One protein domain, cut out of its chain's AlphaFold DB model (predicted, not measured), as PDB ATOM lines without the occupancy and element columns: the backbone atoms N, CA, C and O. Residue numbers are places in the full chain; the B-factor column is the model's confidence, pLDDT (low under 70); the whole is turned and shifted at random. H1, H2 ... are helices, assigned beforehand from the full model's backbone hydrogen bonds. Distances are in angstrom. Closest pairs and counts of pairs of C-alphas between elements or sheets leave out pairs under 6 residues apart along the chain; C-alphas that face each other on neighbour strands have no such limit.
ATOM      1  N   GLU A  40      12.127 -40.757  21.434       53.72
ATOM      2  CA  GLU A  40      12.542 -39.410  21.855       53.72
ATOM      3  C   GLU A  40      11.476 -38.338  21.580       53.72
ATOM      4  O   GLU A  40      11.274 -37.435  22.396       53.72
ATOM      5  N   LYS A  41      10.700 -38.477  20.499       48.84
ATOM      6  CA  LYS A  41       9.556 -37.592  20.234       48.84
ATOM      7  C   LYS A  41       8.397 -37.846  21.208       48.84
ATOM      8  O   LYS A  41       7.746 -36.888  21.638       48.84
ATOM      9  N   ALA A  42       8.218 -39.094  21.654       52.47
ATOM     10  CA  ALA A  42       7.329 -39.475  22.755       52.47
ATOM     11  C   ALA A  42       7.856 -39.067  24.152       52.47
ATOM     12  O   ALA A  42       7.070 -38.928  25.086       52.47
ATOM     13  N   LEU A  43       9.160 -38.799  24.310       52.94
ATOM     14  CA  LEU A  43       9.745 -38.272  25.555       52.94
ATOM     15  C   LEU A  43       9.390 -36.795  25.812       52.94
ATOM     16  O   LEU A  43       9.525 -36.326  26.944       52.94
ATOM     17  N   SER A  44       8.940 -36.057  24.792       56.16
ATOM     18  CA  SER A  44       8.644 -34.621  24.918       56.16
ATOM     19  C   SER A  44       7.306 -34.318  25.599       56.16
ATOM     20  O   SER A  44       7.087 -33.204  26.077       56.16
ATOM     21  N   LYS A  45       6.406 -35.302  25.690       59.00
ATOM     22  CA  LYS A  45       5.104 -35.149  26.340       59.00
ATOM     23  C   LYS A  45       4.886 -36.362  27.215       59.00
ATOM     24  O   LYS A  45       4.644 -37.450  26.712       59.00
ATOM     25  N   PHE A  46       4.977 -36.167  28.528       66.75
ATOM     26  CA  PHE A  46       4.471 -37.143  29.482       66.75
ATOM     27  C   PHE A  46       3.030 -37.488  29.081       66.75
ATOM     28  O   PHE A  46       2.130 -36.656  29.226       66.75
ATOM     29  N   GLN A  47       2.834 -38.671  28.493       69.12
ATOM     30  CA  GLN A  47       1.513 -39.148  28.116       69.12
ATOM     31  C   GLN A  47       0.804 -39.503  29.412       69.12
ATOM     32  O   GLN A  47       1.157 -40.477  30.085       69.12
ATOM     33  N   ARG A  48      -0.146 -38.645  29.788       72.25
ATOM     34  CA  ARG A  48      -1.052 -38.925  30.892       72.25
ATOM     35  C   ARG A  48      -1.746 -40.249  30.556       72.25
ATOM     36  O   ARG A  48      -2.371 -40.310  29.499       72.25
ATOM     37  N   PRO A  49      -1.585 -41.300  31.371       80.62
ATOM     38  CA  PRO A  49      -2.284 -42.547  31.129       80.62
ATOM     39  C   PRO A  49      -3.787 -42.341  31.261       80.62
ATOM     40  O   PRO A  49      -4.240 -41.601  32.138       80.62
ATOM     41  N   SER A  50      -4.551 -43.035  30.426       84.00
ATOM     42  CA  SER A  50      -5.978 -43.212  30.674       84.00
ATOM     43  C   SER A  50      -6.185 -44.164  31.853       84.00
ATOM     44  O   SER A  50      -5.397 -45.090  32.055       84.00
ATOM     45  N   ALA A  51      -7.266 -43.973  32.611       86.31
ATOM     46  CA  ALA A  51      -7.641 -44.881  33.694       86.31
ATOM     47  C   ALA A  51      -7.728 -46.341  33.206       86.31
ATOM     48  O   ALA A  51      -7.229 -47.242  33.873       86.31
ATOM     49  N   ASP A  52      -8.250 -46.562  31.996       86.44
ATOM     50  CA  ASP A  52      -8.332 -47.883  31.358       86.44
ATOM     51  C   ASP A  52      -6.948 -48.517  31.110       86.44
ATOM     52  O   ASP A  52      -6.735 -49.698  31.387       86.44
ATOM     53  N   GLU A  53      -5.967 -47.728  30.661       87.75
ATOM     54  CA  GLU A  53      -4.602 -48.217  30.435       87.75
ATOM     55  C   GLU A  53      -3.921 -48.621  31.743       87.75
ATOM     56  O   GLU A  53      -3.154 -49.588  31.778       87.75
ATOM     57  N   VAL A  54      -4.195 -47.882  32.823       86.88
ATOM     58  CA  VAL A  54      -3.675 -48.201  34.153       86.88
ATOM     59  C   VAL A  54      -4.292 -49.493  34.673       86.88
ATOM     60  O   VAL A  54      -3.535 -50.354  35.118       86.88
ATOM     61  N   SER A  55      -5.615 -49.652  34.572       88.50
ATOM     62  CA  SER A  55      -6.321 -50.858  35.025       88.50
ATOM     63  C   SER A  55      -5.834 -52.107  34.287       88.50
ATOM     64  O   SER A  55      -5.375 -53.052  34.921       88.50
ATOM     65  N   LYS A  56      -5.770 -52.070  32.948       89.50
ATOM     66  CA  LYS A  56      -5.238 -53.182  32.135       89.50
ATOM     67  C   LYS A  56      -3.804 -53.545  32.507       89.50
ATOM     68  O   LYS A  56      -3.421 -54.715  32.551       89.50
ATOM     69  N   TYR A  57      -2.972 -52.535  32.769       88.56
ATOM     70  CA  TYR A  57      -1.598 -52.772  33.199       88.56
ATOM     71  C   TYR A  57      -1.529 -53.373  34.608       88.56
ATOM     72  O   TYR A  57      -0.682 -54.232  34.856       88.56
ATOM     73  N   ALA A  58      -2.404 -52.939  35.515       87.12
ATOM     74  CA  ALA A  58      -2.511 -53.462  36.872       87.12
ATOM     75  C   ALA A  58      -2.947 -54.941  36.870       87.12
ATOM     76  O   ALA A  58      -2.290 -55.783  37.488       87.12
ATOM     77  N   GLU A  59      -3.950 -55.289  36.068       87.94
ATOM     78  CA  GLU A  59      -4.386 -56.674  35.853       87.94
ATOM     79  C   GLU A  59      -3.239 -57.551  35.330       87.94
ATOM     80  O   GLU A  59      -2.981 -58.630  35.863       87.94
ATOM     81  N   SER A  60      -2.461 -57.052  34.360       88.12
ATOM     82  CA  SER A  60      -1.301 -57.772  33.812       88.12
ATOM     83  C   SER A  60      -0.210 -58.063  34.850       88.12
ATOM     84  O   SER A  60       0.505 -59.058  34.718       88.12
ATOM     85  N   ILE A  61      -0.058 -57.227  35.882       85.25
ATOM     86  CA  ILE A  61       0.889 -57.464  36.985       85.25
ATOM     87  C   ILE A  61       0.261 -58.252  38.149       85.25
ATOM     88  O   ILE A  61       0.908 -58.394  39.198       85.25
ATOM     89  N   GLY A  62      -0.979 -58.733  37.996       85.12
ATOM     90  CA  GLY A  62      -1.744 -59.417  39.037       85.12
ATOM     91  C   GLY A  62      -2.016 -58.512  40.237       85.12
ATOM     92  O   GLY A  62      -1.764 -58.906  41.376       85.12
ATOM     93  N   PHE A  63      -2.394 -57.259  39.986       82.69
ATOM     94  CA  PHE A  63      -2.764 -56.294  41.014       82.69
ATOM     95  C   PHE A  63      -4.098 -55.653  40.651       82.69
ATOM     96  O   PHE A  63      -4.212 -55.006  39.618       82.69
ATOM     97  N   GLU A  64      -5.093 -55.818  41.514       81.56
ATOM     98  CA  GLU A  64      -6.373 -55.139  41.364       81.56
ATOM     99  C   GLU A  64      -6.211 -53.693  41.847       81.56
ATOM    100  O   GLU A  64      -6.026 -53.429  43.036       81.56
ATOM    101  N   LEU A  65      -6.169 -52.759  40.898       81.12
ATOM    102  CA  LEU A  65      -6.094 -51.329  41.168       81.12
ATOM    103  C   LEU A  65      -7.067 -50.591  40.261       81.12
ATOM    104  O   LEU A  65      -7.021 -50.738  39.041       81.12
ATOM    105  N   ASP A  66      -7.875 -49.726  40.869       86.94
ATOM    106  CA  ASP A  66      -8.725 -48.791  40.146       86.94
ATOM    107  C   ASP A  66      -7.869 -47.726  39.455       86.94
ATOM    108  O   ASP A  66      -7.288 -46.842  40.100       86.94
ATOM    109  N   GLY A  67      -7.806 -47.783  38.124       87.19
ATOM    110  CA  GLY A  67      -7.065 -46.817  37.318       87.19
ATOM    111  C   GLY A  67      -7.481 -45.367  37.574       87.19
ATOM    112  O   GLY A  67      -6.612 -44.499  37.658       87.19
ATOM    113  N   SER A  68      -8.774 -45.099  37.792       89.38
ATOM    114  CA  SER A  68      -9.289 -43.753  38.097       89.38
ATOM    115  C   SER A  68      -8.679 -43.191  39.380       89.38
ATOM    116  O   SER A  68      -8.109 -42.106  39.370       89.38
ATOM    117  N   ARG A  69      -8.656 -43.987  40.459       88.75
ATOM    118  CA  ARG A  69      -8.066 -43.586  41.747       88.75
ATOM    119  C   ARG A  69      -6.586 -43.232  41.616       88.75
ATOM    120  O   ARG A  69      -6.090 -42.329  42.293       88.75
ATOM    121  N   PHE A  70      -5.865 -43.962  40.770       88.50
ATOM    122  CA  PHE A  70      -4.461 -43.689  40.497       88.50
ATOM    123  C   PHE A  70      -4.277 -42.397  39.696       88.50
ATOM    124  O   PHE A  70      -3.414 -41.589  40.046       88.50
ATOM    125  N   VAL A  71      -5.078 -42.190  38.649       88.94
ATOM    126  CA  VAL A  71      -5.019 -40.982  37.817       88.94
ATOM    127  C   VAL A  71      -5.370 -39.746  38.641       88.94
ATOM    128  O   VAL A  71      -4.549 -38.834  38.685       88.94
ATOM    129  N   ASP A  72      -6.478 -39.752  39.383       90.25
ATOM    130  CA  ASP A  72      -6.933 -38.616  40.198       90.25
ATOM    131  C   ASP A  72      -5.877 -38.191  41.229       90.25
ATOM    132  O   ASP A  72      -5.562 -37.008  41.388       90.25
ATOM    133  N   PHE A  73      -5.256 -39.168  41.904       88.81
ATOM    134  CA  PHE A  73      -4.212 -38.910  42.897       88.81
ATOM    135  C   PHE A  73      -3.003 -38.186  42.294       88.81
ATOM    136  O   PHE A  73      -2.452 -37.257  42.894       88.81
ATOM    137  N   TYR A  74      -2.551 -38.625  41.118       87.31
ATOM    138  CA  TYR A  74      -1.396 -38.015  40.470       87.31
ATOM    139  C   TYR A  74      -1.752 -36.760  39.685       87.31
ATOM    140  O   TYR A  74      -0.903 -35.877  39.584       87.31
ATOM    141  N   GLU A  75      -2.980 -36.630  39.199       89.38
ATOM    142  CA  GLU A  75      -3.486 -35.414  38.581       89.38
ATOM    143  C   GLU A  75      -3.527 -34.266  39.591       89.38
ATOM    144  O   GLU A  75      -2.917 -33.225  39.338       89.38
ATOM    145  N   ALA A  76      -4.089 -34.492  40.783       87.62
ATOM    146  CA  ALA A  76      -4.065 -33.522  41.878       87.62
ATOM    147  C   ALA A  76      -2.630 -33.146  42.304       87.62
ATOM    148  O   ALA A  76      -2.363 -32.024  42.730       87.62
ATOM    149  N   LYS A  77      -1.675 -34.073  42.151       88.38
ATOM    150  CA  LYS A  77      -0.251 -33.861  42.450       88.38
ATOM    151  C   LYS A  77       0.539 -33.239  41.288       88.38
ATOM    152  O   LYS A  77       1.748 -33.038  41.413       88.38
ATOM    153  N   GLY A  78      -0.088 -32.986  40.140       86.31
ATOM    154  CA  GLY A  78       0.593 -32.478  38.946       86.31
ATOM    155  C   GLY A  78       1.629 -33.450  38.368       86.31
ATOM    156  O   GLY A  78       2.648 -33.021  37.824       86.31
ATOM    157  N   TRP A  79       1.397 -34.756  38.520       85.88
ATOM    158  CA  TRP A  79       2.270 -35.843  38.071       85.88
ATOM    159  C   TRP A  79       3.688 -35.762  38.646       85.88
ATOM    160  O   TRP A  79       4.669 -36.032  37.958       85.88
ATOM    161  N   MET A  80       3.822 -35.389  39.921       84.94
ATOM    162  CA  MET A  80       5.113 -35.320  40.613       84.94
ATOM    163  C   MET A  80       5.364 -36.539  41.513       84.94
ATOM    164  O   MET A  80       4.504 -36.962  42.290       84.94
ATOM    165  N   VAL A  81       6.586 -37.076  41.464       84.38
ATOM    166  CA  VAL A  81       7.096 -38.110  42.375       84.38
ATOM    167  C   VAL A  81       8.257 -37.516  43.166       84.38
ATOM    168  O   VAL A  81       9.346 -37.286  42.640       84.38
ATOM    169  N   GLY A  82       8.018 -37.243  44.448       86.06
ATOM    170  CA  GLY A  82       8.974 -36.510  45.275       86.06
ATOM    171  C   GLY A  82       9.200 -35.102  44.723       86.06
ATOM    172  O   GLY A  82       8.244 -34.349  44.566       86.06
ATOM    173  N   LYS A  83      10.460 -34.770  44.421       85.75
ATOM    174  CA  LYS A  83      10.875 -33.465  43.878       85.75
ATOM    175  C   LYS A  83      10.872 -33.410  42.342       85.75
ATOM    176  O   LYS A  83      11.001 -32.333  41.769       85.75
ATOM    177  N   ASN A  84      10.707 -34.547  41.666       86.31
ATOM    178  CA  ASN A  84      10.802 -34.646  40.209       86.31
ATOM    179  C   ASN A  84       9.441 -34.941  39.569       86.31
ATOM    180  O   ASN A  84       8.580 -35.598  40.152       86.31
ATOM    181  N   ARG A  85       9.266 -34.497  38.320       83.44
ATOM    182  CA  ARG A  85       8.110 -34.863  37.490       83.44
ATOM    183  C   ARG A  85       8.208 -36.332  37.077       83.44
ATOM    184  O   ARG A  85       9.283 -36.810  36.707       83.44
ATOM    185  N   MET A  86       7.089 -37.043  37.145       85.19
ATOM    186  CA  MET A  86       6.971 -38.434  36.732       85.19
ATOM    187  C   MET A  86       7.209 -38.542  35.226       85.19
ATOM    188  O   MET A  86       6.708 -37.733  34.452       85.19
ATOM    189  N   ARG A  87       7.987 -39.544  34.812       82.44
ATOM    190  CA  ARG A  87       8.232 -39.858  33.393       82.44
ATOM    191  C   ARG A  87       7.534 -41.140  32.951       82.44
ATOM    192  O   ARG A  87       7.082 -41.226  31.822       82.44
ATOM    193  N   ASN A  88       7.407 -42.105  33.864       85.12
ATOM    194  CA  ASN A  88       6.848 -43.428  33.600       85.12
ATOM    195  C   ASN A  88       5.788 -43.770  34.652       85.12
ATOM    196  O   ASN A  88       6.130 -44.156  35.773       85.12
ATOM    197  N   TRP A  89       4.510 -43.688  34.290       86.88
ATOM    198  CA  TRP A  89       3.408 -44.033  35.193       86.88
ATOM    199  C   TRP A  89       3.387 -45.526  35.554       86.88
ATOM    200  O   TRP A  89       3.110 -45.881  36.697       86.88
ATOM    201  N   ARG A  90       3.811 -46.411  34.638       87.19
ATOM    202  CA  ARG A  90       3.921 -47.863  34.888       87.19
ATOM    203  C   ARG A  90       4.854 -48.197  36.053       87.19
ATOM    204  O   ARG A  90       4.594 -49.127  36.810       87.19
ATOM    205  N   ALA A  91       5.936 -47.431  36.223       86.56
ATOM    206  CA  ALA A  91       6.849 -47.607  37.352       86.56
ATOM    207  C   ALA A  91       6.160 -47.258  38.680       86.56
ATOM    208  O   ALA A  91       6.327 -47.971  39.667       86.56
ATOM    209  N   ALA A  92       5.329 -46.215  38.683       87.75
ATOM    210  CA  ALA A  92       4.565 -45.826  39.858       87.75
ATOM    211  C   ALA A  92       3.508 -46.876  40.241       87.75
ATOM    212  O   ALA A  92       3.356 -47.137  41.431       87.75
ATOM    213  N   VAL A  93       2.858 -47.539  39.274       87.44
ATOM    214  CA  VAL A  93       1.930 -48.661  39.543       87.44
ATOM    215  C   VAL A  93       2.646 -49.821  40.251       87.44
ATOM    216  O   VAL A  93       2.144 -50.357  41.237       87.44
ATOM    217  N   ARG A  94       3.871 -50.170  39.827       86.44
ATOM    218  CA  ARG A  94       4.682 -51.202  40.504       86.44
ATOM    219  C   ARG A  94       5.002 -50.826  41.953       86.44
ATOM    220  O   ARG A  94       4.904 -51.664  42.846       86.44
ATOM    221  N   THR A  95       5.367 -49.565  42.199       87.19
ATOM    222  CA  THR A  95       5.605 -49.061  43.560       87.19
ATOM    223  C   THR A  95       4.323 -49.043  44.392       87.19
ATOM    224  O   THR A  95       4.375 -49.362  45.576       87.19
ATOM    225  N   TRP A  96       3.178 -48.712  43.791       87.31
ATOM    226  CA  TRP A  96       1.870 -48.765  44.447       87.31
ATOM    227  C   TRP A  96       1.533 -50.176  44.921       87.31
ATOM    228  O   TRP A  96       1.239 -50.337  46.099       87.31
ATOM    229  N   LYS A  97       1.711 -51.200  44.077       86.69
ATOM    230  CA  LYS A  97       1.564 -52.610  44.485       86.69
ATOM    231  C   LYS A  97       2.427 -52.944  45.710       86.69
ATOM    232  O   LYS A  97       1.935 -53.496  46.692       86.69
ATOM    233  N   ALA A  98       3.711 -52.577  45.673       83.50
ATOM    234  CA  ALA A  98       4.634 -52.821  46.784       83.50
ATOM    235  C   ALA A  98       4.220 -52.077  48.070       83.50
ATOM    236  O   ALA A  98       4.386 -52.597  49.172       83.50
ATOM    237  N   ARG A  99       3.663 -50.868  47.937       82.38
ATOM    238  CA  ARG A  99       3.160 -50.075  49.061       82.38
ATOM    239  C   ARG A  99       1.872 -50.651  49.644       82.38
ATOM    240  O   ARG A  99       1.804 -50.764  50.859       82.38
ATOM    241  N   SER A 100       0.907 -51.054  48.821       77.19
ATOM    242  CA  SER A 100      -0.335 -51.691  49.279       77.19
ATOM    243  C   SER A 100      -0.050 -52.978  50.055       77.19
ATOM    244  O   SER A 100      -0.607 -53.182  51.130       77.19
ATOM    245  N   ALA A 101       0.899 -53.797  49.583       73.00
ATOM    246  CA  ALA A 101       1.354 -54.982  50.313       73.00
ATOM    247  C   ALA A 101       2.015 -54.630  51.661       73.00
ATOM    248  O   ALA A 101       1.841 -55.337  52.651       73.00
TER     249      ALA A 101
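This is residues 40 to 101 of the 136 residues of an uncharacterized protein of Planctomycetes bacterium (UniProt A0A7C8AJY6). What is the main picture? Three short helices pack at steep angles, their centres making a triangle: H1 touches both H2 and H3, while H2 and H3 are near each other across a gap and are joined by the long loop of residues 77 to 88. Before H1, residues 40 to 50 run as a leading stretch without a named element, and H3 ends at the far end of the domain from Lys 41. What is it made of, and how large is it? The printed part has 62 residues, with three named helices in the order H1, H2, H3 and no named strand, and its class is all helix. It is compact, with a radius of gyration of the C-alphas of 11.5 A and spans of 30 by 23 by 17 A.

Where is the longest helix? H3 is residues 89 to 101, 18.8 A from first to last C-alpha. It begins with C-alpha 89 at (3.408, -44.033, 35.193) and ends with C-alpha 101 at (1.354, -54.982, 50.313). Where are the other two? H1 is residues 51 to 60, with C-alpha 51 at (-7.641, -44.881, 33.694), and H2 is residues 67 to 76. Each measures 14.4 A from first to last C-alpha.

How does H3 stand to H1? They touch, H3 with residues 90 to 93 alone, and their closest C-alphas, those of Ala 58 and Val 93, are 7.1 A apart. Their lines stand at a steep tilt of 60 degrees, and they run the same way. How does H2 stand to the others? H2 touches H1, the closest C-alphas being those of Ala 51 and Gly 67 at 4.1 A, and the two run opposite ways at a steep tilt of 54 degrees. H2 and H3 are near each other, with their closest C-alphas 8.2 A apart. What do the backbones show? In H1, H2 and H3 every O i to N i+4 pair is within hydrogen-bond range.

How far does it reach? The two C-alphas farthest apart, those of Lys 41 and Ala 101, are 35.7 A apart. Which links are long? The link from H2 to H3, with 12 residues, is long, and within it residues 80 to 81 make a short antiparallel pairing with residues 84 to 85. The link from H1 to H2, with 6 residues, is short. Is the model cut or uncertain anywhere? The printed part has no cut. Its mean pLDDT is 82.0, and residues 40 to 47 are under 70.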